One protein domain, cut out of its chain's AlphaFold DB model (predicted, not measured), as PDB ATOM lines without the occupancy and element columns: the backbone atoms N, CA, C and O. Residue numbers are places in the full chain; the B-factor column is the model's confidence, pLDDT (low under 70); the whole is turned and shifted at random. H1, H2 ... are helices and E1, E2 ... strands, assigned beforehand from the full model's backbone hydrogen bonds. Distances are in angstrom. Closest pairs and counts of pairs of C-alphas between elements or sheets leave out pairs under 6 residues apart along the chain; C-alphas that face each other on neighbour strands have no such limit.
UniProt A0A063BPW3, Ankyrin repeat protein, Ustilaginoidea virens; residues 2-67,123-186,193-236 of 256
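What this domain is: This is residues 2 to 67, 123 to 186 and 193 to 236 of the 256 residues of the protein "Ankyrin repeat protein" of Ustilaginoidea virens (UniProt A0A063BPW3). The model is a flat row of helical hairpins set side by side: H3 with H4, H6 with H7 and H8 with H9, with H1 and H2 at one end of the row and residues 226 to 236, which hold H10, sticking out at the other. H5 and a tiny hairpin of two strands, E1 and E2, sit between the first two hairpins. The 174 printed residues hold ten named helices and two named strands, in the order H1 H2 H3 H4 H5 E1 E2 H6 H7 H8 H9 H10; the class is mostly helix and the sheet is antiparallel. The whole is compact, with a radius of gyration of the C-alphas of 17.9 A and spans of 66 by 45 by 24 A.

Where its parts are: Strands E1, residues 135 to 137, and E2, residues 153 to 155, are short. H7, residues 166 to 181, is the longest helix at 22.9 A, from C-alpha 166 at (-4.975, -1.698, 39.790). H4, residues 51 to 63, measures 18.6 A, and H9, residues 212 to 222, 15.2 A. The shorter helices are H1, residues 2 to 6, from C-alpha 2 at (0.494, -11.834, 15.635); H2, 9 to 17; H3, 41 to 47; H5, 128 to 133; H6, 156 to 162; H8, 200 to 208; and H10, 228 to 234, ending at C-alpha 234 (-1.252, 33.114, 44.929).

How they stand to each other: E1 and E2 form an antiparallel hairpin, with N 136 and O 154 2.9 A apart, within hydrogen-bond range. The closest C-alphas of H3 and E1, Ser 43 and Trp 136, are 6.8 A apart. H3 and H4 touch at Phe 42 and Ser 54, 5.1 A, a helical hairpin at 25 degrees. H1 touches H3 at Ala 4 and Pro 41, 5.4 A, and touches H2 only at the corner, at Ala 3 and Ile 12, 6.0 A. H2 and H4 only just touch, with 3 pairs of C-alphas within 8 A, the closest Leu 9 and Ile 53, 6.4 A. H5 touches H4 at Pro 128 and Leu 58, 5.5 A, and H7 at Leu 129 and Phe 179, 5.7 A. H6 and H7 are a hairpin, closest at Val 160 and Met 169, 6.1 A; so are H8 and H9, at Ala 206 and Leu 215, 6.6 A. H6 touches H8 at Gln 158 and Asp 202, 6.3 A, the same way at a shallow tilt of 5 degrees. H7 touches H9 with residues 166 to 173 alone, closest at Val 166 and Met 214, 7.1 A. H10 touches no helix. In all ten helices every O i to N i+4 pair is within hydrogen-bond range.

The domain as a whole: The C-alphas of Met 22 and Gly 236, the two farthest apart, are 67.1 A apart. Residues 68 to 122 and 187 to 192 are not printed, with C-alpha gaps of 8.8 A and 13.5 A. The links H2 to H3 and E1 to E2 are long. Mean pLDDT of the printed part is 86.6; residues 148 to 152, 182 to 186, 193 to 194 and 236 are under 70.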
ATOM      1  N   GLU A   2       0.460 -10.462  15.090       90.88
ATOM      2  CA  GLU A   2       0.494 -11.834  15.635       90.88
ATOM      3  C   GLU A   2       1.611 -12.080  16.666       90.88
ATOM      4  O   GLU A   2       1.370 -12.667  17.721       90.88
ATOM      5  N   ALA A   3       2.821 -11.568  16.420       92.12
ATOM      6  CA  ALA A   3       3.925 -11.664  17.379       92.12
ATOM      7  C   ALA A   3       3.618 -10.946  18.712       92.12
ATOM      8  O   ALA A   3       3.953 -11.451  19.779       92.12
ATOM      9  N   ALA A   4       2.911  -9.809  18.668       91.81
ATOM     10  CA  ALA A   4       2.476  -9.087  19.866       91.81
ATOM     11  C   ALA A   4       1.359  -9.827  20.617       91.81
ATOM     12  O   ALA A   4       1.380  -9.882  21.843       91.81
ATOM     13  N   TRP A   5       0.434 -10.454  19.886       89.12
ATOM     14  CA  TRP A   5      -0.637 -11.275  20.455       89.12
ATOM     15  C   TRP A   5      -0.106 -12.543  21.146       89.12
ATOM     16  O   TRP A   5      -0.429 -12.822  22.299       89.12
ATOM     17  N   SER A   6       0.754 -13.296  20.456       91.00
ATOM     18  CA  SER A   6       1.402 -14.506  20.992       91.00
ATOM     19  C   SER A   6       2.417 -14.202  22.098       91.00
ATOM     20  O   SER A   6       2.746 -15.079  22.900       91.00
ATOM     21  N   GLY A   7       2.879 -12.953  22.177       91.19
ATOM     22  CA  GLY A   7       3.881 -12.504  23.128       91.19
ATOM     23  C   GLY A   7       5.297 -12.961  22.787       91.19
ATOM     24  O   GLY A   7       6.084 -13.233  23.690       91.19
ATOM     25  N   ASN A   8       5.617 -13.068  21.500       94.50
ATOM     26  CA  ASN A   8       6.946 -13.426  21.027       94.50
ATOM     27  C   ASN A   8       7.802 -12.163  20.839       94.50
ATOM     28  O   ASN A   8       7.751 -11.514  19.792       94.50
ATOM     29  N   LEU A   9       8.573 -11.813  21.873       93.25
ATOM     30  CA  LEU A   9       9.451 -10.639  21.884       93.25
ATOM     31  C   LEU A   9      10.532 -10.711  20.798       93.25
ATOM     32  O   LEU A   9      10.780  -9.719  20.113       93.25
ATOM     33  N   ASP A  10      11.161 -11.875  20.637       92.81
ATOM     34  CA  ASP A  10      12.258 -12.064  19.686       92.81
ATOM     35  C   ASP A  10      11.769 -11.816  18.265       92.81
ATOM     36  O   ASP A  10      12.373 -11.049  17.516       92.81
ATOM     37  N   ARG A  11      10.583 -12.340  17.938       92.56
ATOM     38  CA  ARG A  11       9.969 -12.120  16.632       92.56
ATOM     39  C   ARG A  11       9.612 -10.657  16.379       92.56
ATOM     40  O   ARG A  11       9.712 -10.205  15.242       92.56
ATOM     41  N   ILE A  12       9.194  -9.913  17.406       92.69
ATOM     42  CA  ILE A  12       8.960  -8.466  17.274       92.69
ATOM     43  C   ILE A  12      10.278  -7.772  16.927       92.69
ATOM     44  O   ILE A  12      10.332  -7.062  15.928       92.69
ATOM     45  N   LYS A  13      11.345  -8.030  17.691       90.62
ATOM     46  CA  LYS A  13      12.666  -7.419  17.477       90.62
ATOM     47  C   LYS A  13      13.240  -7.739  16.101       90.62
ATOM     48  O   LYS A  13      13.715  -6.829  15.427       90.62
ATOM     49  N   GLU A  14      13.168  -8.996  15.671       90.56
ATOM     50  CA  GLU A  14      13.605  -9.423  14.337       90.56
ATOM     51  C   GLU A  14      12.918  -8.622  13.233       90.56
ATOM     52  O   GLU A  14      13.575  -8.156  12.308       90.56
ATOM     53  N   LEU A  15      11.599  -8.446  13.343       89.69
ATOM     54  CA  LEU A  15      10.805  -7.783  12.317       89.69
ATOM     55  C   LEU A  15      10.974  -6.262  12.314       89.69
ATOM     56  O   LEU A  15      10.819  -5.652  11.263       89.69
ATOM     57  N   THR A  16      11.243  -5.632  13.461       89.81
ATOM     58  CA  THR A  16      11.231  -4.162  13.580       89.81
ATOM     59  C   THR A  16      12.607  -3.517  13.665       89.81
ATOM     60  O   THR A  16      12.713  -2.312  13.442       89.81
ATOM     61  N   LEU A  17      13.653  -4.272  14.016       86.50
ATOM     62  CA  LEU A  17      15.016  -3.745  14.172       86.50
ATOM     63  C   LEU A  17      15.953  -4.149  13.033       86.50
ATOM     64  O   LEU A  17      16.985  -3.508  12.846       86.50
ATOM     65  N   GLN A  18      15.635  -5.213  12.297       84.56
ATOM     66  CA  GLN A  18      16.485  -5.740  11.235       84.56
ATOM     67  C   GLN A  18      15.696  -5.925   9.943       84.56
ATOM     68  O   GLN A  18      14.468  -6.001   9.941       84.56
ATOM     69  N   ALA A  19      16.426  -5.975   8.830       85.00
ATOM     70  CA  ALA A  19      15.842  -6.347   7.558       85.00
ATOM     71  C   ALA A  19      15.347  -7.802   7.608       85.00
ATOM     72  O   ALA A  19      15.987  -8.670   8.214       85.00
ATOM     73  N   TRP A  20      14.205  -8.062   6.982       83.31
ATOM     74  CA  TRP A  20      13.496  -9.339   7.056       83.31
ATOM     75  C   TRP A  20      13.195  -9.894   5.655       83.31
ATOM     76  O   TRP A  20      13.479  -9.264   4.637       83.31
ATOM     77  N   GLY A  21      12.672 -11.120   5.596       82.44
ATOM     78  CA  GLY A  21      12.526 -11.894   4.356       82.44
ATOM     79  C   GLY A  21      13.615 -12.960   4.209       82.44
ATOM     80  O   GLY A  21      14.519 -13.036   5.039       82.44
ATOM     81  N   MET A  22      13.505 -13.808   3.180       79.88
ATOM     82  CA  MET A  22      14.411 -14.955   2.985       79.88
ATOM     83  C   MET A  22      15.872 -14.510   2.831       79.88
ATOM     84  O   MET A  22      16.748 -15.108   3.446       79.88
ATOM     85  N   ASP A  23      16.090 -13.386   2.143       82.12
ATOM     86  CA  ASP A  23      17.417 -12.829   1.860       82.12
ATOM     87  C   ASP A  23      17.656 -11.454   2.522       82.12
ATOM     88  O   ASP A  23      18.544 -10.706   2.122       82.12
ATOM     89  N   LYS A  24      16.876 -11.101   3.563       80.38
ATOM     90  CA  LYS A  24      16.937  -9.790   4.257       80.38
ATOM     91  C   LYS A  24      16.788  -8.582   3.319       80.38
ATOM     92  O   LYS A  24      17.379  -7.527   3.535       80.38
ATOM     93  N   GLU A  25      15.982  -8.738   2.279       81.69
ATOM     94  CA  GLU A  25      15.763  -7.702   1.267       81.69
ATOM     95  C   GLU A  25      14.774  -6.629   1.729       81.69
ATOM     96  O   GLU A  25      14.778  -5.512   1.214       81.69
ATOM     97  N   GLN A  26      13.913  -6.951   2.698       82.38
ATOM     98  CA  GLN A  26      12.858  -6.044   3.131       82.38
ATOM     99  C   GLN A  26      13.328  -5.192   4.301       82.38
ATOM    100  O   GLN A  26      13.869  -5.706   5.279       82.38
ATOM    101  N   ALA A  27      13.083  -3.885   4.213       84.94
ATOM    102  CA  ALA A  27      13.360  -2.961   5.304       84.94
ATOM    103  C   ALA A  27      12.596  -3.370   6.580       84.94
ATOM    104  O   ALA A  27      11.522  -3.977   6.476       84.94
ATOM    105  N   PRO A  28      13.112  -3.033   7.776       89.25
ATOM    106  CA  PRO A  28      12.418  -3.324   9.024       89.25
ATOM    107  C   PRO A  28      10.981  -2.778   9.019       89.25
ATOM    108  O   PRO A  28      10.640  -1.838   8.301       89.25
ATOM    109  N   LEU A  29      10.106  -3.371   9.822       90.94
ATOM    110  CA  LEU A  29       8.711  -2.956   9.916       90.94
ATOM    111  C   LEU A  29       8.532  -1.785  10.881       90.94
ATOM    112  O   LEU A  29       9.095  -1.758  11.979       90.94
ATOM    113  N   LYS A  30       7.656  -0.849  10.504       91.50
ATOM    114  CA  LYS A  30       7.167   0.206  11.395       91.50
ATOM    115  C   LYS A  30       6.300  -0.396  12.496       91.50
ATOM    116  O   LYS A  30       5.342  -1.113  12.213       91.50
ATOM    117  N   ILE A  31       6.623  -0.088  13.753       92.38
ATOM    118  CA  ILE A  31       5.882  -0.604  14.913       92.38
ATOM    119  C   ILE A  31       4.606   0.199  15.202       92.38
ATOM    120  O   ILE A  31       3.612  -0.362  15.665       92.38
ATOM    121  N   ALA A  32       4.617   1.500  14.894       91.00
ATOM    122  CA  ALA A  32       3.484   2.409  15.054       91.00
ATOM    123  C   ALA A  32       2.473   2.214  13.909       91.00
ATOM    124  O   ALA A  32       2.363   3.041  13.001       91.00
ATOM    125  N   ILE A  33       1.795   1.069  13.936       91.44
ATOM    126  CA  ILE A  33       0.739   0.673  13.004       91.44
ATOM    127  C   ILE A  33      -0.541   0.347  13.772       91.44
ATOM    128  O   ILE A  33      -0.490  -0.062  14.937       91.44
ATOM    129  N   SER A  34      -1.677   0.480  13.097       90.44
ATOM    130  CA  SER A  34      -2.981   0.028  13.573       90.44
ATOM    131  C   SER A  34      -3.644  -0.887  12.543       90.44
ATOM    132  O   SER A  34      -3.379  -0.786  11.343       90.44
ATOM    133  N   ASP A  35      -4.463  -1.829  13.010       88.38
ATOM    134  CA  ASP A  35      -5.313  -2.651  12.145       88.38
ATOM    135  C   ASP A  35      -6.666  -1.974  11.848       88.38
ATOM    136  O   ASP A  35      -6.982  -0.896  12.355       88.38
ATOM    137  N   ASN A  36      -7.505  -2.635  11.044       86.19
ATOM    138  CA  ASN A  36      -8.850  -2.152  10.699       86.19
ATOM    139  C   ASN A  36      -9.799  -2.057  11.903       86.19
ATOM    140  O   ASN A  36     -10.849  -1.426  11.820       86.19
ATOM    141  N   SER A  37      -9.455  -2.711  13.009       82.25
ATOM    142  CA  SER A  37     -10.182  -2.633  14.268       82.25
ATOM    143  C   SER A  37      -9.565  -1.598  15.205       82.25
ATOM    144  O   SER A  37      -9.947  -1.549  16.365       82.25
ATOM    145  N   ASN A  38      -8.643  -0.760  14.729       87.31
ATOM    146  CA  ASN A  38      -7.918   0.215  15.530       87.31
ATOM    147  C   ASN A  38      -7.264  -0.416  16.772       87.31
ATOM    148  O   ASN A  38      -7.409   0.074  17.890       87.31
ATOM    149  N   ASN A  39      -6.577  -1.540  16.580       88.19
ATOM    150  CA  ASN A  39      -5.635  -2.098  17.541       88.19
ATOM    151  C   ASN A  39      -4.213  -1.871  17.052       88.19
ATOM    152  O   ASN A  39      -3.931  -2.022  15.865       88.19
ATOM    153  N   SER A  40      -3.300  -1.600  17.975       92.50
ATOM    154  CA  SER A  40      -1.866  -1.550  17.702       92.50
ATOM    155  C   SER A  40      -1.146  -2.721  18.375       92.50
ATOM    156  O   SER A  40      -1.673  -3.321  19.317       92.50
ATOM    157  N   PRO A  41       0.089  -3.063  17.953       94.19
ATOM    158  CA  PRO A  41       0.907  -4.046  18.664       94.19
ATOM    159  C   PRO A  41       1.032  -3.725  20.162       94.19
ATOM    160  O   PRO A  41       0.981  -4.629  20.997       94.19
ATOM    161  N   PHE A  42       1.133  -2.433  20.492       94.81
ATOM    162  CA  PHE A  42       1.146  -1.933  21.862       94.81
ATOM    163  C   PHE A  42      -0.162  -2.263  22.593       94.81
ATOM    164  O   PHE A  42      -0.115  -2.980  23.594       94.81
ATOM    165  N   SER A  43      -1.314  -1.824  22.067       93.25
ATOM    166  CA  SER A  43      -2.604  -2.031  22.737       93.25
ATOM    167  C   SER A  43      -2.924  -3.516  22.921       93.25
ATOM    168  O   SER A  43      -3.327  -3.916  24.008       93.25
ATOM    169  N   LEU A  44      -2.646  -4.364  21.923       92.50
ATOM    170  CA  LEU A  44      -2.854  -5.813  22.025       92.50
ATOM    171  C   LEU A  44      -2.014  -6.452  23.135       92.50
ATOM    172  O   LEU A  44      -2.530  -7.242  23.925       92.50
ATOM    173  N   SER A  45      -0.721  -6.123  23.196       93.69
ATOM    174  CA  SER A  45       0.177  -6.682  24.213       93.69
ATOM    175  C   SER A  45      -0.222  -6.245  25.626       93.69
ATOM    176  O   SER A  45      -0.203  -7.061  26.549       93.69
ATOM    177  N   PHE A  46      -0.657  -4.989  25.777       94.25
ATOM    178  CA  PHE A  46      -1.126  -4.447  27.044       94.25
ATOM    179  C   PHE A  46      -2.438  -5.100  27.495       94.25
ATOM    180  O   PHE A  46      -2.516  -5.581  28.621       94.25
ATOM    181  N   LEU A  47      -3.439  -5.190  26.613       91.38
ATOM    182  CA  LEU A  47      -4.751  -5.783  26.920       91.38
ATOM    183  C   LEU A  47      -4.665  -7.288  27.228       91.38
ATOM    184  O   LEU A  47      -5.476  -7.824  27.979       91.38
ATOM    185  N   HIS A  48      -3.651  -7.977  26.700       90.06
ATOM    186  CA  HIS A  48      -3.346  -9.362  27.070       90.06
ATOM    187  C   HIS A  48      -2.624  -9.472  28.439       90.06
ATOM    188  O   HIS A  48      -2.413 -10.574  28.947       90.06
ATOM    189  N   GLY A  49      -2.208  -8.360  29.052       90.50
ATOM    190  CA  GLY A  49      -1.454  -8.334  30.312       90.50
ATOM    191  C   GLY A  49       0.047  -8.596  30.153       90.50
ATOM    192  O   GLY A  49       0.743  -8.861  31.132       90.50
ATOM    193  N   ARG A  50       0.585  -8.536  28.927       92.62
ATOM    194  CA  ARG A  50       2.018  -8.730  28.640       92.62
ATOM    195  C   ARG A  50       2.760  -7.398  28.723       92.62
ATOM    196  O   ARG A  50       3.240  -6.859  27.724       92.62
ATOM    197  N   TYR A  51       2.847  -6.869  29.938       93.62
ATOM    198  CA  TYR A  51       3.353  -5.521  30.193       93.62
ATOM    199  C   TYR A  51       4.801  -5.297  29.735       93.62
ATOM    200  O   TYR A  51       5.101  -4.255  29.157       93.62
ATOM    201  N   GLU A  52       5.684  -6.278  29.916       93.69
ATOM    202  CA  GLU A  52       7.084  -6.196  29.464       93.69
ATOM    203  C   GLU A  52       7.186  -5.993  27.949       93.69
ATOM    204  O   GLU A  52       7.932  -5.137  27.475       93.69
ATOM    205  N   ILE A  53       6.360  -6.714  27.189       94.69
ATOM    206  CA  ILE A  53       6.319  -6.603  25.731       94.69
ATOM    207  C   ILE A  53       5.794  -5.225  25.333       94.69
ATOM    208  O   ILE A  53       6.396  -4.565  24.488       94.69
ATOM    209  N   SER A  54       4.733  -4.752  25.992       94.00
ATOM    210  CA  SER A  54       4.180  -3.419  25.728       94.00
ATOM    211  C   SER A  54       5.214  -2.301  25.933       94.00
ATOM    212  O   SER A  54       5.312  -1.406  25.096       94.00
ATOM    213  N   ARG A  55       6.066  -2.407  26.965       94.56
ATOM    214  CA  ARG A  55       7.192  -1.488  27.203       94.56
ATOM    215  C   ARG A  55       8.215  -1.539  26.077       94.56
ATOM    216  O   ARG A  55       8.497  -0.509  25.474       94.56
ATOM    217  N   THR A  56       8.699  -2.729  25.724       94.38
ATOM    218  CA  THR A  56       9.667  -2.870  24.623       94.38
ATOM    219  C   THR A  56       9.122  -2.391  23.278       94.38
ATOM    220  O   THR A  56       9.870  -1.851  22.471       94.38
ATOM    221  N   ILE A  57       7.815  -2.526  23.026       95.19
ATOM    222  CA  ILE A  57       7.175  -1.981  21.823       95.19
ATOM    223  C   ILE A  57       7.280  -0.452  21.797       95.19
ATOM    224  O   ILE A  57       7.614   0.111  20.755       95.19
ATOM    225  N   LEU A  58       7.040   0.221  22.925       94.12
ATOM    226  CA  LEU A  58       7.198   1.674  23.028       94.12
ATOM    227  C   LEU A  58       8.668   2.113  22.932       94.12
ATOM    228  O   LEU A  58       8.954   3.151  22.340       94.12
ATOM    229  N   GLU A  59       9.613   1.317  23.435       92.94
ATOM    230  CA  GLU A  59      11.053   1.566  23.256       92.94
ATOM    231  C   GLU A  59      11.471   1.462  21.785       92.94
ATOM    232  O   GLU A  59      12.173   2.333  21.271       92.94
ATOM    233  N   ILE A  60      10.994   0.438  21.071       91.62
ATOM    234  CA  ILE A  60      11.203   0.304  19.623       91.62
ATOM    235  C   ILE A  60      10.559   1.488  18.895       91.62
ATOM    236  O   ILE A  60      11.145   2.045  17.970       91.62
ATOM    237  N   MET A  61       9.372   1.913  19.330       92.31
ATOM    238  CA  MET A  61       8.680   3.066  18.763       92.31
ATOM    239  C   MET A  61       9.471   4.361  18.957       92.31
ATOM    240  O   MET A  61       9.547   5.160  18.027       92.31
ATOM    241  N   LYS A  62      10.105   4.539  20.124       90.31
ATOM    242  CA  LYS A  62      11.040   5.637  20.399       90.31
ATOM    243  C   LYS A  62      12.249   5.572  19.467       90.31
ATOM    244  O   LYS A  62      12.616   6.587  18.891       90.31
ATOM    245  N   ALA A  63      12.837   4.391  19.278       88.81
ATOM    246  CA  ALA A  63      13.994   4.202  18.403       88.81
ATOM    247  C   ALA A  63      13.681   4.465  16.918       88.81
ATOM    248  O   ALA A  63      14.551   4.910  16.178       88.81
ATOM    249  N   GLN A  64      12.444   4.205  16.485       89.69
ATOM    250  CA  GLN A  64      11.972   4.510  15.131       89.69
ATOM    251  C   GLN A  64      11.481   5.958  14.979       89.69
ATOM    252  O   GLN A  64      11.116   6.359  13.874       89.69
ATOM    253  N   TRP A  65      11.403   6.740  16.060       89.44
ATOM    254  CA  TRP A  65      10.861   8.090  15.993       89.44
ATOM    255  C   TRP A  65      11.856   9.061  15.352       89.44
ATOM    256  O   TRP A  65      13.010   9.160  15.765       89.44
ATOM    257  N   SER A  66      11.381   9.826  14.376       85.62
ATOM    258  CA  SER A  66      12.085  10.970  13.812       85.62
ATOM    259  C   SER A  66      11.132  12.165  13.741       85.62
ATOM    260  O   SER A  66       9.966  11.983  13.360       85.62
ATOM    261  N   PRO A  67      11.594  13.389  14.051       81.06
ATOM    262  CA  PRO A  67      10.769  14.577  13.888       81.06
ATOM    263  C   PRO A  67      10.300  14.696  12.428       81.06
ATOM    264  O   PRO A  67      11.024  14.276  11.521       81.06
ATOM    265  N   LYS A 123      11.433   5.319   9.550       84.81
ATOM    266  CA  LYS A 123      11.043   6.581  10.181       84.81
ATOM    267  C   LYS A 123       9.569   6.535  10.599       84.81
ATOM    268  O   LYS A 123       8.680   6.199   9.814       84.81
ATOM    269  N   SER A 124       9.301   6.877  11.851       86.25
ATOM    270  CA  SER A 124       7.969   7.068  12.422       86.25
ATOM    271  C   SER A 124       7.864   8.476  12.994       86.25
ATOM    272  O   SER A 124       8.794   8.957  13.623       86.25
ATOM    273  N   HIS A 125       6.718   9.129  12.833       85.38
ATOM    274  CA  HIS A 125       6.495  10.476  13.375       85.38
ATOM    275  C   HIS A 125       5.613  10.475  14.629       85.38
ATOM    276  O   HIS A 125       5.437  11.508  15.270       85.38
ATOM    277  N   THR A 126       5.088   9.312  15.019       86.31
ATOM    278  CA  THR A 126       4.226   9.166  16.195       86.31
ATOM    279  C   THR A 126       5.079   9.011  17.449       86.31
ATOM    280  O   THR A 126       5.897   8.092  17.526       86.31
ATOM    281  N   LYS A 127       4.895   9.891  18.438       89.38
ATOM    282  CA  LYS A 127       5.630   9.815  19.709       89.38
ATOM    283  C   LYS A 127       5.072   8.690  20.601       89.38
ATOM    284  O   LYS A 127       3.851   8.538  20.665       89.38
ATOM    285  N   PRO A 128       5.912   7.957  21.360       90.69
ATOM    286  CA  PRO A 128       5.450   6.871  22.233       90.69
ATOM    287  C   PRO A 128       4.389   7.300  23.255       90.69
ATOM    288  O   PRO A 128       3.373   6.632  23.392       90.69
ATOM    289  N   LEU A 129       4.578   8.443  23.928       90.50
ATOM    290  CA  LEU A 129       3.621   8.935  24.929       90.50
ATOM    291  C   LEU A 129       2.257   9.282  24.315       90.50
ATOM    292  O   LEU A 129       1.227   8.992  24.911       90.50
ATOM    293  N   GLN A 130       2.244   9.856  23.107       89.19
ATOM    294  CA  GLN A 130       0.998  10.119  22.381       89.19
ATOM    295  C   GLN A 130       0.246   8.806  22.128       89.19
ATOM    296  O   GLN A 130      -0.942   8.711  22.413       89.19
ATOM    297  N   HIS A 131       0.975   7.768  21.714       90.81
ATOM    298  CA  HIS A 131       0.434   6.432  21.443       90.81
ATOM    299  C   HIS A 131      -0.162   5.745  22.684       90.81
ATOM    300  O   HIS A 131      -1.074   4.927  22.574       90.81
ATOM    301  N   VAL A 132       0.322   6.081  23.885       92.19
ATOM    302  CA  VAL A 132      -0.258   5.604  25.157       92.19
ATOM    303  C   VAL A 132      -1.644   6.210  25.406       92.19
ATOM    304  O   VAL A 132      -2.510   5.544  25.976       92.19
ATOM    305  N   PHE A 133      -1.866   7.452  24.973       90.88
ATOM    306  CA  PHE A 133      -3.111   8.196  25.186       90.88
ATOM    307  C   PHE A 133      -4.154   8.024  24.082       90.88
ATOM    308  O   PHE A 133      -5.303   8.452  24.251       90.88
ATOM    309  N   ASP A 134      -3.771   7.405  22.970       91.00
ATOM    310  CA  ASP A 134      -4.683   7.088  21.884       91.00
ATOM    311  C   ASP A 134      -5.826   6.175  22.361       91.00
ATOM    312  O   ASP A 134      -5.722   5.415  23.332       91.00
ATOM    313  N   ALA A 135      -6.960   6.279  21.671       90.31
ATOM    314  CA  ALA A 135      -8.107   5.421  21.915       90.31
ATOM    315  C   ALA A 135      -7.982   4.147  21.074       90.31
ATOM    316  O   ALA A 135      -7.733   4.212  19.870       90.31
ATOM    317  N   TRP A 136      -8.194   2.998  21.707       90.56
ATOM    318  CA  TRP A 136      -8.040   1.681  21.100       90.56
ATOM    319  C   TRP A 136      -9.340   0.892  21.207       90.56
ATOM    320  O   TRP A 136     -10.185   1.174  22.061       90.56
ATOM    321  N   SER A 137      -9.492  -0.126  20.365       88.12
ATOM    322  CA  SER A 137     -10.493  -1.160  20.622       88.12
ATOM    323  C   SER A 137     -10.040  -2.008  21.804       88.12
ATOM    324  O   SER A 137      -8.953  -2.584  21.800       88.12
ATOM    325  N   VAL A 138     -10.861  -2.051  22.846       87.06
ATOM    326  CA  VAL A 138     -10.498  -2.689  24.112       87.06
ATOM    327  C   VAL A 138     -11.240  -4.007  24.299       87.06
ATOM    328  O   VAL A 138     -12.371  -4.191  23.848       87.06
ATOM    329  N   PHE A 139     -10.580  -4.953  24.959       87.12
ATOM    330  CA  PHE A 139     -11.147  -6.245  25.324       87.12
ATOM    331  C   PHE A 139     -10.509  -6.720  26.625       87.12
ATOM    332  O   PHE A 139      -9.363  -6.393  26.922       87.12
ATOM    333  N   THR A 140     -11.235  -7.536  27.379       84.75
ATOM    334  CA  THR A 140     -10.707  -8.180  28.583       84.75
ATOM    335  C   THR A 140     -10.526  -9.662  28.309       84.75
ATOM    336  O   THR A 140     -11.419 -10.311  27.766       84.75
ATOM    337  N   VAL A 141      -9.393 -10.232  28.707       83.38
ATOM    338  CA  VAL A 141      -9.175 -11.680  28.617       83.38
ATOM    339  C   VAL A 141      -9.694 -12.338  29.895       83.38
ATOM    340  O   VAL A 141      -9.163 -12.100  30.976       83.38
ATOM    341  N   LYS A 142     -10.730 -13.176  29.782       79.25
ATOM    342  CA  LYS A 142     -11.240 -14.019  30.878       79.25
ATOM    343  C   LYS A 142     -11.075 -15.484  30.485       79.25
ATOM    344  O   LYS A 142     -11.429 -15.862  29.372       79.25
ATOM    345  N   ASP A 143     -10.481 -16.293  31.361       77.31
ATOM    346  CA  ASP A 143     -10.230 -17.725  31.123       77.31
ATOM    347  C   ASP A 143      -9.481 -18.023  29.806       77.31
ATOM    348  O   ASP A 143      -9.774 -18.982  29.092       77.31
ATOM    349  N   GLY A 144      -8.531 -17.153  29.439       73.69
ATOM    350  CA  GLY A 144      -7.749 -17.277  28.202       73.69
ATOM    351  C   GLY A 144      -8.524 -16.959  26.918       73.69
ATOM    352  O   GLY A 144      -7.994 -17.157  25.825       73.69
ATOM    353  N   LYS A 145      -9.759 -16.457  27.024       77.81
ATOM    354  CA  LYS A 145     -10.568 -16.020  25.884       77.81
ATOM    355  C   LYS A 145     -10.808 -14.511  25.957       77.81
ATOM    356  O   LYS A 145     -11.210 -14.011  27.010       77.81
ATOM    357  N   PRO A 146     -10.581 -13.767  24.863       78.94
ATOM    358  CA  PRO A 146     -10.955 -12.364  24.819       78.94
ATOM    359  C   PRO A 146     -12.481 -12.243  24.880       78.94
ATOM    360  O   PRO A 146     -13.210 -13.013  24.244       78.94
ATOM    361  N   SER A 147     -12.971 -11.275  25.650       80.44
ATOM    362  CA  SER A 147     -14.360 -10.837  25.583       80.44
ATOM    363  C   SER A 147     -14.689 -10.361  24.168       80.44
ATOM    364  O   SER A 147     -13.795 -10.072  23.368       80.44
ATOM    365  N   ARG A 148     -15.984 -10.239  23.849       69.50
ATOM    366  CA  ARG A 148     -16.378  -9.517  22.636       69.50
ATOM    367  C   ARG A 148     -15.685  -8.154  22.637       69.50
ATOM    368  O   ARG A 148     -15.715  -7.466  23.656       69.50
ATOM    369  N   ILE A 149     -15.048  -7.835  21.515       66.44
ATOM    370  CA  ILE A 149     -14.486  -6.511  21.269       66.44
ATOM    371  C   ILE A 149     -15.673  -5.558  21.296       66.44
ATOM    372  O   ILE A 149     -16.605  -5.713  20.498       66.44
ATOM    373  N   ASP A 150     -15.676  -4.645  22.262       62.31
ATOM    374  CA  ASP A 150     -16.652  -3.570  22.260       62.31
ATOM    375  C   ASP A 150     -16.304  -2.651  21.084       62.31
ATOM    376  O   ASP A 150     -15.137  -2.339  20.848       62.31
ATOM    377  N   CYS A 151     -17.295  -2.243  20.297       60.31
ATOM    378  CA  CYS A 151     -17.070  -1.322  19.180       60.31
ATOM    379  C   CYS A 151     -16.775   0.111  19.656       60.31
ATOM    380  O   CYS A 151     -16.561   1.011  18.844       60.31
ATOM    381  N   ARG A 152     -16.776   0.324  20.975       68.50
ATOM    382  CA  ARG A 152     -16.402   1.570  21.629       68.50
ATOM    383  C   ARG A 152     -14.889   1.653  21.779       68.50
ATOM    384  O   ARG A 152     -14.247   0.767  22.337       68.50
ATOM    385  N   GLN A 153     -14.333   2.755  21.291       78.69
ATOM    386  CA  GLN A 153     -12.928   3.075  21.486       78.69
ATOM    387  C   GLN A 153     -12.749   3.722  22.855       78.69
ATOM    388  O   GLN A 153     -13.376   4.740  23.153       78.69
ATOM    389  N   HIS A 154     -11.871   3.146  23.667       86.50
ATOM    390  CA  HIS A 154     -11.518   3.664  24.982       86.50
ATOM    391  C   HIS A 154     -10.013   3.874  25.064       86.50
ATOM    392  O   HIS A 154      -9.233   3.170  24.419       86.50
ATOM    393  N   THR A 155      -9.585   4.841  25.875       92.69
ATOM    394  CA  THR A 155      -8.176   4.878  26.276       92.69
ATOM    395  C   THR A 155      -7.885   3.667  27.157       92.69
ATOM    396  O   THR A 155      -8.772   3.152  27.848       92.69
ATOM    397  N   LEU A 156      -6.629   3.215  27.173       93.00
ATOM    398  CA  LEU A 156      -6.234   2.123  28.068       93.00
ATOM    399  C   LEU A 156      -6.468   2.499  29.538       93.00
ATOM    400  O   LEU A 156      -6.846   1.644  30.330       93.00
ATOM    401  N   PHE A 157      -6.337   3.784  29.885       94.62
ATOM    402  CA  PHE A 157      -6.671   4.299  31.210       94.62
ATOM    403  C   PHE A 157      -8.142   4.070  31.567       94.62
ATOM    404  O   PHE A 157      -8.415   3.500  32.621       94.62
ATOM    405  N   GLN A 158      -9.081   4.448  30.696       93.75
ATOM    406  CA  GLN A 158     -10.511   4.213  30.934       93.75
ATOM    407  C   GLN A 158     -10.828   2.721  31.046       93.75
ATOM    408  O   GLN A 158     -11.531   2.324  31.969       93.75
ATOM    409  N   HIS A 159     -10.261   1.887  30.170       92.31
ATOM    410  CA  HIS A 159     -10.481   0.439  30.207       92.31
ATOM    411  C   HIS A 159     -10.043  -0.187  31.534       92.31
ATOM    412  O   HIS A 159     -10.775  -0.954  32.157       92.31
ATOM    413  N   VAL A 160      -8.846   0.172  31.991       93.75
ATOM    414  CA  VAL A 160      -8.282  -0.311  33.250       93.75
ATOM    415  C   VAL A 160      -9.093   0.187  34.449       93.75
ATOM    416  O   VAL A 160      -9.295  -0.562  35.405       93.75
ATOM    417  N   MET A 161      -9.597   1.424  34.407       94.38
ATOM    418  CA  MET A 161     -10.505   1.927  35.441       94.38
ATOM    419  C   MET A 161     -11.844   1.195  35.430       94.38
ATOM    420  O   MET A 161     -12.378   0.900  36.493       94.38
ATOM    421  N   GLU A 162     -12.405   0.909  34.257       91.81
ATOM    422  CA  GLU A 162     -13.665   0.180  34.124       91.81
ATOM    423  C   GLU A 162     -13.542  -1.237  34.692       91.81
ATOM    424  O   GLU A 162     -14.390  -1.645  35.487       91.81
ATOM    425  N   ALA A 163     -12.446  -1.928  34.368       89.94
ATOM    426  CA  ALA A 163     -12.127  -3.269  34.850       89.94
ATOM    427  C   ALA A 163     -11.618  -3.323  36.307       89.94
ATOM    428  O   ALA A 163     -11.387  -4.417  36.820       89.94
ATOM    429  N   ASP A 164     -11.428  -2.171  36.960       91.69
ATOM    430  CA  ASP A 164     -10.804  -2.034  38.283       91.69
ATOM    431  C   ASP A 164      -9.425  -2.736  38.391       91.69
ATOM    432  O   ASP A 164      -9.021  -3.221  39.451       91.69
ATOM    433  N   ASP A 165      -8.653  -2.751  37.296       92.75
ATOM    434  CA  ASP A 165      -7.318  -3.355  37.243       92.75
ATOM    435  C   ASP A 165      -6.242  -2.408  37.804       92.75
ATOM    436  O   ASP A 165      -5.618  -1.598  37.118       92.75
ATOM    437  N   VAL A 166      -5.979  -2.527  39.103       93.81
ATOM    438  CA  VAL A 166      -4.975  -1.698  39.790       93.81
ATOM    439  C   VAL A 166      -3.557  -1.935  39.251       93.81
ATOM    440  O   VAL A 166      -2.722  -1.021  39.263       93.81
ATOM    441  N   THR A 167      -3.265  -3.148  38.779       94.38
ATOM    442  CA  THR A 167      -1.941  -3.509  38.262       94.38
ATOM    443  C   THR A 167      -1.703  -2.841  36.917       94.38
ATOM    444  O   THR A 167      -0.691  -2.158  36.754       94.38
ATOM    445  N   GLY A 168      -2.664  -2.964  35.998       94.12
ATOM    446  CA  GLY A 168      -2.636  -2.281  34.708       94.12
ATOM    447  C   GLY A 168      -2.512  -0.766  34.866       94.12
ATOM    448  O   GLY A 168      -1.708  -0.141  34.173       94.12
ATOM    449  N   MET A 169      -3.208  -0.176  35.848       95.31
ATOM    450  CA  MET A 169      -3.152   1.271  36.100       95.31
ATOM    451  C   MET A 169      -1.749   1.707  36.517       95.31
ATOM    452  O   MET A 169      -1.210   2.675  35.985       95.31
ATOM    453  N   ARG A 170      -1.126   0.976  37.448       95.31
ATOM    454  CA  ARG A 170       0.243   1.265  37.888       95.31
ATOM    455  C   ARG A 170       1.226   1.168  36.728       95.31
ATOM    456  O   ARG A 170       2.048   2.061  36.569       95.31
ATOM    457  N   VAL A 171       1.116   0.115  35.919       95.31
ATOM    458  CA  VAL A 171       1.989  -0.083  34.760       95.31
ATOM    459  C   VAL A 171       1.833   1.052  33.752       95.31
ATOM    460  O   VAL A 171       2.849   1.555  33.283       95.31
ATOM    461  N   LEU A 172       0.604   1.478  33.434       94.69
ATOM    462  CA  LEU A 172       0.375   2.601  32.518       94.69
ATOM    463  C   LEU A 172       0.954   3.906  33.054       94.69
ATOM    464  O   LEU A 172       1.583   4.632  32.294       94.69
ATOM    465  N   LEU A 173       0.774   4.194  34.347       93.94
ATOM    466  CA  LEU A 173       1.353   5.383  34.972       93.94
ATOM    467  C   LEU A 173       2.887   5.342  34.954       93.94
ATOM    468  O   LEU A 173       3.508   6.347  34.625       93.94
ATOM    469  N   ASP A 174       3.494   4.187  35.248       93.50
ATOM    470  CA  ASP A 174       4.952   4.007  35.183       93.50
ATOM    471  C   ASP A 174       5.475   4.227  33.750       93.50
ATOM    472  O   ASP A 174       6.465   4.926  33.551       93.50
ATOM    473  N   ILE A 175       4.792   3.662  32.745       92.75
ATOM    474  CA  ILE A 175       5.124   3.849  31.325       92.75
ATOM    475  C   ILE A 175       5.010   5.325  30.948       92.75
ATOM    476  O   ILE A 175       5.922   5.893  30.356       92.75
ATOM    477  N   ALA A 176       3.890   5.957  31.282       91.75
ATOM    478  CA  ALA A 176       3.628   7.322  30.867       91.75
ATOM    479  C   ALA A 176       4.610   8.316  31.512       91.75
ATOM    480  O   ALA A 176       5.053   9.245  30.843       91.75
ATOM    481  N   GLN A 177       5.028   8.064  32.758       89.81
ATOM    482  CA  GLN A 177       6.085   8.823  33.422       89.81
ATOM    483  C   GLN A 177       7.458   8.619  32.757       89.81
ATOM    484  O   GLN A 177       8.151   9.588  32.457       89.81
ATOM    485  N   GLN A 178       7.835   7.370  32.465       89.62
ATOM    486  CA  GLN A 178       9.100   7.061  31.791       89.62
ATOM    487  C   GLN A 178       9.206   7.790  30.441       89.62
ATOM    488  O   GLN A 178      10.205   8.442  30.146       89.62
ATOM    489  N   PHE A 179       8.151   7.721  29.626       87.69
ATOM    490  CA  PHE A 179       8.152   8.344  28.303       87.69
ATOM    491  C   PHE A 179       7.863   9.852  28.321       87.69
ATOM    492  O   PHE A 179       8.060  10.490  27.288       87.69
ATOM    493  N   SER A 180       7.424  10.442  29.442       85.69
ATOM    494  CA  SER A 180       7.346  11.904  29.585       85.69
ATOM    495  C   SER A 180       8.702  12.529  29.887       85.69
ATOM    496  O   SER A 180       9.025  13.566  29.320       85.69
ATOM    497  N   GLU A 181       9.518  11.876  30.723       74.75
ATOM    498  CA  GLU A 181      10.894  12.316  31.013       74.75
ATOM    499  C   GLU A 181      11.745  12.301  29.731       74.75
ATOM    500  O   GLU A 181      12.516  13.217  29.458       74.75
ATOM    501  N   ASP A 182      11.514  11.300  28.882       64.12
ATOM    502  CA  ASP A 182      12.209  11.102  27.612       64.12
ATOM    503  C   ASP A 182      11.796  12.055  26.473       64.12
ATOM    504  O   ASP A 182      12.474  12.097  25.444       64.12
ATOM    505  N   GLN A 183      10.674  12.776  26.594       61.50
ATOM    506  CA  GLN A 183      10.204  13.716  25.563       61.50
ATOM    507  C   GLN A 183      10.887  15.087  25.612       61.50
ATOM    508  O   GLN A 183      10.608  15.926  24.754       61.50
ATOM    509  N   GLN A 184      11.797  15.295  26.564       55.03
ATOM    510  CA  GLN A 184      12.654  16.471  26.643       55.03
ATOM    511  C   GLN A 184      13.652  16.444  25.475       55.03
ATOM    512  O   GLN A 184      14.696  15.794  25.528       55.03
ATOM    513  N   ALA A 185      13.301  17.102  24.368       48.91
ATOM    514  CA  ALA A 185      14.248  17.354  23.293       48.91
ATOM    515  C   ALA A 185      15.345  18.311  23.805       48.91
ATOM    516  O   ALA A 185      15.021  19.259  24.516       48.91
ATOM    517  N   PRO A 186      16.620  18.116  23.427       48.88
ATOM    518  CA  PRO A 186      17.718  18.970  23.880       48.88
ATOM    519  C   PRO A 186      17.672  20.414  23.341       48.88
ATOM    520  O   PRO A 186      18.475  21.219  23.790       48.88
ATOM    521  N   TYR A 193      10.085  21.710  34.316       49.09
ATOM    522  CA  TYR A 193      10.099  20.407  34.973       49.09
ATOM    523  C   TYR A 193       8.713  19.763  34.809       49.09
ATOM    524  O   TYR A 193       7.893  19.769  35.723       49.09
ATOM    525  N   SER A 194       8.422  19.269  33.609       55.41
ATOM    526  CA  SER A 194       7.127  18.789  33.172       55.41
ATOM    527  C   SER A 194       7.034  17.363  33.659       55.41
ATOM    528  O   SER A 194       7.210  16.382  32.939       55.41
ATOM    529  N   SER A 195       6.804  17.252  34.965       70.38
ATOM    530  CA  SER A 195       6.245  16.045  35.537       70.38
ATOM    531  C   SER A 195       5.047  15.633  34.691       70.38
ATOM    532  O   SER A 195       4.228  16.476  34.327       70.38
ATOM    533  N   PHE A 196       4.950  14.343  34.392       83.06
ATOM    534  CA  PHE A 196       3.806  13.759  33.712       83.06
ATOM    535  C   PHE A 196       2.467  14.312  34.235       83.06
ATOM    536  O   PHE A 196       2.105  14.092  35.395       83.06
ATOM    537  N   THR A 197       1.708  14.972  33.360       87.06
ATOM    538  CA  THR A 197       0.349  15.432  33.663       87.06
ATOM    539  C   THR A 197      -0.657  14.399  33.183       87.06
ATOM    540  O   THR A 197      -0.737  14.080  31.995       87.06
ATOM    541  N   PHE A 198      -1.454  13.875  34.113       90.56
ATOM    542  CA  PHE A 198      -2.495  12.910  33.782       90.56
ATOM    543  C   PHE A 198      -3.611  13.567  32.941       90.56
ATOM    544  O   PHE A 198      -4.051  14.665  33.295       90.56
ATOM    545  N   PRO A 199      -4.122  12.917  31.874       90.88
ATOM    546  CA  PRO A 199      -5.143  13.505  31.010       90.88
ATOM    547  C   PRO A 199      -6.426  13.891  31.756       90.88
ATOM    548  O   PRO A 199      -7.077  13.053  32.384       90.88
ATOM    549  N   GLU A 200      -6.853  15.149  31.613       90.88
ATOM    550  CA  GLU A 200      -8.048  15.671  32.291       90.88
ATOM    551  C   GLU A 200      -9.321  14.898  31.910       90.88
ATOM    552  O   GLU A 200     -10.166  14.629  32.762       90.88
ATOM    553  N   ARG A 201      -9.440  14.482  30.640       91.94
ATOM    554  CA  ARG A 201     -10.581  13.693  30.151       91.94
ATOM    555  C   ARG A 201     -10.746  12.390  30.933       91.94
ATOM    556  O   ARG A 201     -11.853  12.072  31.360       91.94
ATOM    557  N   ASP A 202      -9.653  11.661  31.132       93.12
ATOM    558  CA  ASP A 202      -9.678  10.368  31.818       93.12
ATOM    559  C   ASP A 202      -9.823  10.560  33.334       93.12
ATOM    560  O   ASP A 202     -10.489   9.769  34.000       93.12
ATOM    561  N   PHE A 203      -9.280  11.655  33.878       94.12
ATOM    562  CA  PHE A 203      -9.468  12.017  35.282       94.12
ATOM    563  C   PHE A 203     -10.936  12.323  35.582       94.12
ATOM    564  O   PHE A 203     -11.505  11.790  36.533       94.12
ATOM    565  N   ARG A 204     -11.573  13.147  34.743       94.31
ATOM    566  CA  ARG A 204     -12.991  13.493  34.866       94.31
ATOM    567  C   ARG A 204     -13.872  12.258  34.746       94.31
ATOM    568  O   ARG A 204     -14.754  12.071  35.579       94.31
ATOM    569  N   TRP A 205     -13.577  11.380  33.787       94.62
ATOM    570  CA  TRP A 205     -14.286  10.111  33.639       94.62
ATOM    571  C   TRP A 205     -14.226   9.275  34.926       94.62
ATOM    572  O   TRP A 205     -15.251   8.776  35.391       94.62
ATOM    573  N   ALA A 206     -13.051   9.182  35.560       95.06
ATOM    574  CA  ALA A 206     -12.880   8.465  36.824       95.06
ATOM    575  C   ALA A 206     -13.709   9.070  37.972       95.06
ATOM    576  O   ALA A 206     -14.244   8.328  38.799       95.06
ATOM    577  N   VAL A 207     -13.829  10.404  38.019       95.25
ATOM    578  CA  VAL A 207     -14.678  11.124  38.985       95.25
ATOM    579  C   VAL A 207     -16.154  10.816  38.747       95.25
ATOM    580  O   VAL A 207     -16.846  10.423  39.683       95.25
ATOM    581  N   GLU A 208     -16.622  10.936  37.504       95.44
ATOM    582  CA  GLU A 208     -18.018  10.685  37.118       95.44
ATOM    583  C   GLU A 208     -18.465   9.249  37.434       95.44
ATOM    584  O   GLU A 208     -19.601   9.030  37.850       95.44
ATOM    585  N   HIS A 209     -17.557   8.278  37.306       94.56
ATOM    586  CA  HIS A 209     -17.830   6.859  37.564       94.56
ATOM    587  C   HIS A 209     -17.469   6.415  38.990       94.56
ATOM    588  O   HIS A 209     -17.516   5.224  39.300       94.56
ATOM    589  N   GLY A 210     -17.090   7.346  39.876       94.06
ATOM    590  CA  GLY A 210     -16.821   7.055  41.285       94.06
ATOM    591  C   GLY A 210     -15.639   6.106  41.525       94.06
ATOM    592  O   GLY A 210     -15.626   5.372  42.515       94.06
ATOM    593  N   LYS A 211     -14.629   6.106  40.645       95.44
ATOM    594  CA  LYS A 211     -13.464   5.203  40.690       95.44
ATOM    595  C   LYS A 211     -12.438   5.633  41.747       95.44
ATOM    596  O   LYS A 211     -11.286   5.942  41.452       95.44
ATOM    597  N   THR A 212     -12.860   5.645  43.010       94.25
ATOM    598  CA  THR A 212     -12.113   6.190  44.163       94.25
ATOM    599  C   THR A 212     -10.718   5.588  44.356       94.25
ATOM    600  O   THR A 212      -9.771   6.324  44.635       94.25
ATOM    601  N   GLN A 213     -10.559   4.272  44.179       94.12
ATOM    602  CA  GLN A 213      -9.253   3.613  44.309       94.12
ATOM    603  C   GLN A 213      -8.271   4.072  43.222       94.12
ATOM    604  O   GLN A 213      -7.123   4.401  43.528       94.12
ATOM    605  N   MET A 214      -8.740   4.166  41.973       94.44
ATOM    606  CA  MET A 214      -7.936   4.643  40.845       94.44
ATOM    607  C   MET A 214      -7.597   6.122  40.994       94.44
ATOM    608  O   MET A 214      -6.437   6.496  40.857       94.44
ATOM    609  N   LEU A 215      -8.572   6.950  41.377       94.31
ATOM    610  CA  LEU A 215      -8.352   8.366  41.679       94.31
ATOM    611  C   LEU A 215      -7.295   8.552  42.768       94.31
ATOM    612  O   LEU A 215      -6.396   9.370  42.610       94.31
ATOM    613  N   SER A 216      -7.338   7.759  43.846       93.56
ATOM    614  CA  SER A 216      -6.316   7.820  44.896       93.56
ATOM    615  C   SER A 216      -4.916   7.534  44.351       93.56
ATOM    616  O   SER A 216      -3.965   8.213  44.733       93.56
ATOM    617  N   LEU A 217      -4.778   6.550  43.457       93.69
ATOM    618  CA  LEU A 217      -3.501   6.218  42.823       93.69
ATOM    619  C   LEU A 217      -3.012   7.324  41.890       93.69
ATOM    620  O   LEU A 217      -1.850   7.714  41.989       93.69
ATOM    621  N   ILE A 218      -3.892   7.841  41.032       93.12
ATOM    622  CA  ILE A 218      -3.573   8.897  40.066       93.12
ATOM    623  C   ILE A 218      -3.131  10.160  40.810       93.12
ATOM    624  O   ILE A 218      -2.025  10.640  40.591       93.12
ATOM    625  N   ILE A 219      -3.923  10.633  41.777       91.88
ATOM    626  CA  ILE A 219      -3.603  11.831  42.570       91.88
ATOM    627  C   ILE A 219      -2.269  11.659  43.309       91.88
ATOM    628  O   ILE A 219      -1.448  12.571  43.312       91.88
ATOM    629  N   LYS A 220      -2.006  10.488  43.907       90.69
ATOM    630  CA  LYS A 220      -0.746  10.234  44.630       90.69
ATOM    631  C   LYS A 220       0.481  10.203  43.723       90.69
ATOM    632  O   LYS A 220       1.553  10.591  44.172       90.69
ATOM    633  N   ARG A 221       0.353   9.673  42.504       89.44
ATOM    634  CA  ARG A 221       1.481   9.511  41.575       89.44
ATOM    635  C   ARG A 221       1.755  10.764  40.758       89.44
ATOM    636  O   ARG A 221       2.916  11.067  40.527       89.44
ATOM    637  N   THR A 222       0.714  11.465  40.325       87.62
ATOM    638  CA  THR A 222       0.834  12.546  39.337       87.62
ATOM    639  C   THR A 222       0.426  13.908  39.889       87.62
ATOM    640  O   THR A 222       0.569  14.906  39.199       87.62
ATOM    641  N   GLY A 223      -0.162  13.971  41.090       85.81
ATOM    642  CA  GLY A 223      -0.729  15.211  41.628       85.81
ATOM    643  C   GLY A 223      -1.957  15.719  40.862       85.81
ATOM    644  O   GLY A 223      -2.313  16.886  41.006       85.81
ATOM    645  N   ALA A 224      -2.606  14.878  40.043       86.12
ATOM    646  CA  ALA A 224      -3.729  15.308  39.208       86.12
ATOM    647  C   ALA A 224      -4.839  15.974  40.036       86.12
ATOM    648  O   ALA A 224      -5.221  15.482  41.097       86.12
ATOM    649  N   GLY A 225      -5.368  17.089  39.530       78.12
ATOM    650  CA  GLY A 225      -6.408  17.868  40.204       78.12
ATOM    651  C   GLY A 225      -5.895  18.855  41.260       78.12
ATOM    652  O   GLY A 225      -6.709  19.546  41.868       78.12
ATOM    653  N   ILE A 226      -4.578  18.961  41.472       82.12
ATOM    654  CA  ILE A 226      -3.971  19.986  42.329       82.12
ATOM    655  C   ILE A 226      -3.458  21.129  41.436       82.12
ATOM    656  O   ILE A 226      -2.482  20.928  40.715       82.12
ATOM    657  N   PRO A 227      -4.070  22.328  41.466       75.62
ATOM    658  CA  PRO A 227      -3.637  23.455  40.642       75.62
ATOM    659  C   PRO A 227      -2.401  24.123  41.266       75.62
ATOM    660  O   PRO A 227      -2.497  25.165  41.917       75.62
ATOM    661  N   LEU A 228      -1.233  23.490  41.118       73.75
ATOM    662  CA  LEU A 228       0.031  23.975  41.684       73.75
ATOM    663  C   LEU A 228       0.394  25.369  41.155       73.75
ATOM    664  O   LEU A 228       0.795  26.221  41.945       73.75
ATOM    665  N   ASP A 229       0.152  25.643  39.875       72.06
ATOM    666  CA  ASP A 229       0.443  26.948  39.268       72.06
ATOM    667  C   ASP A 229      -0.372  28.074  39.906       72.06
ATOM    668  O   ASP A 229       0.149  29.153  40.193       72.06
ATOM    669  N   ASP A 230      -1.649  27.820  40.197       76.19
ATOM    670  CA  ASP A 230      -2.507  28.789  40.878       76.19
ATOM    671  C   ASP A 230      -2.075  28.999  42.330       76.19
ATOM    672  O   ASP A 230      -2.236  30.097  42.870       76.19
ATOM    673  N   LEU A 231      -1.525  27.966  42.975       74.62
ATOM    674  CA  LEU A 231      -0.973  28.069  44.324       74.62
ATOM    675  C   LEU A 231       0.319  28.893  44.335       74.62
ATOM    676  O   LEU A 231       0.453  29.763  45.193       74.62
ATOM    677  N   VAL A 232       1.220  28.694  43.366       74.31
ATOM    678  CA  VAL A 232       2.458  29.483  43.221       74.31
ATOM    679  C   VAL A 232       2.133  30.947  42.916       74.31
ATOM    680  O   VAL A 232       2.644  31.845  43.588       74.31
ATOM    681  N   LYS A 233       1.202  31.202  41.984       75.81
ATOM    682  CA  LYS A 233       0.726  32.559  41.657       75.81
ATOM    683  C   LYS A 233       0.127  33.267  42.875       75.81
ATOM    684  O   LYS A 233       0.381  34.450  43.086       75.81
ATOM    685  N   LYS A 234      -0.647  32.555  43.704       78.94
ATOM    686  CA  LYS A 234      -1.252  33.114  44.929       78.94
ATOM    687  C   LYS A 234      -0.263  33.272  46.081       78.94
ATOM    688  O   LYS A 234      -0.490  34.127  46.933       78.94
ATOM    689  N   SER A 235       0.813  32.484  46.136       73.00
ATOM    690  CA  SER A 235       1.784  32.556  47.236       73.00
ATOM    691  C   SER A 235       2.793  33.702  47.093       73.00
ATOM    692  O   SER A 235       3.652  33.848  47.959       73.00
ATOM    693  N   GLY A 236       2.730  34.488  46.012       62.47
ATOM    694  CA  GLY A 236       3.653  35.601  45.764       62.47
ATOM    695  C   GLY A 236       5.102  35.163  45.520       62.47
ATOM    696  O   GLY A 236       6.012  35.986  45.594       62.47
TER     697      GLY A 236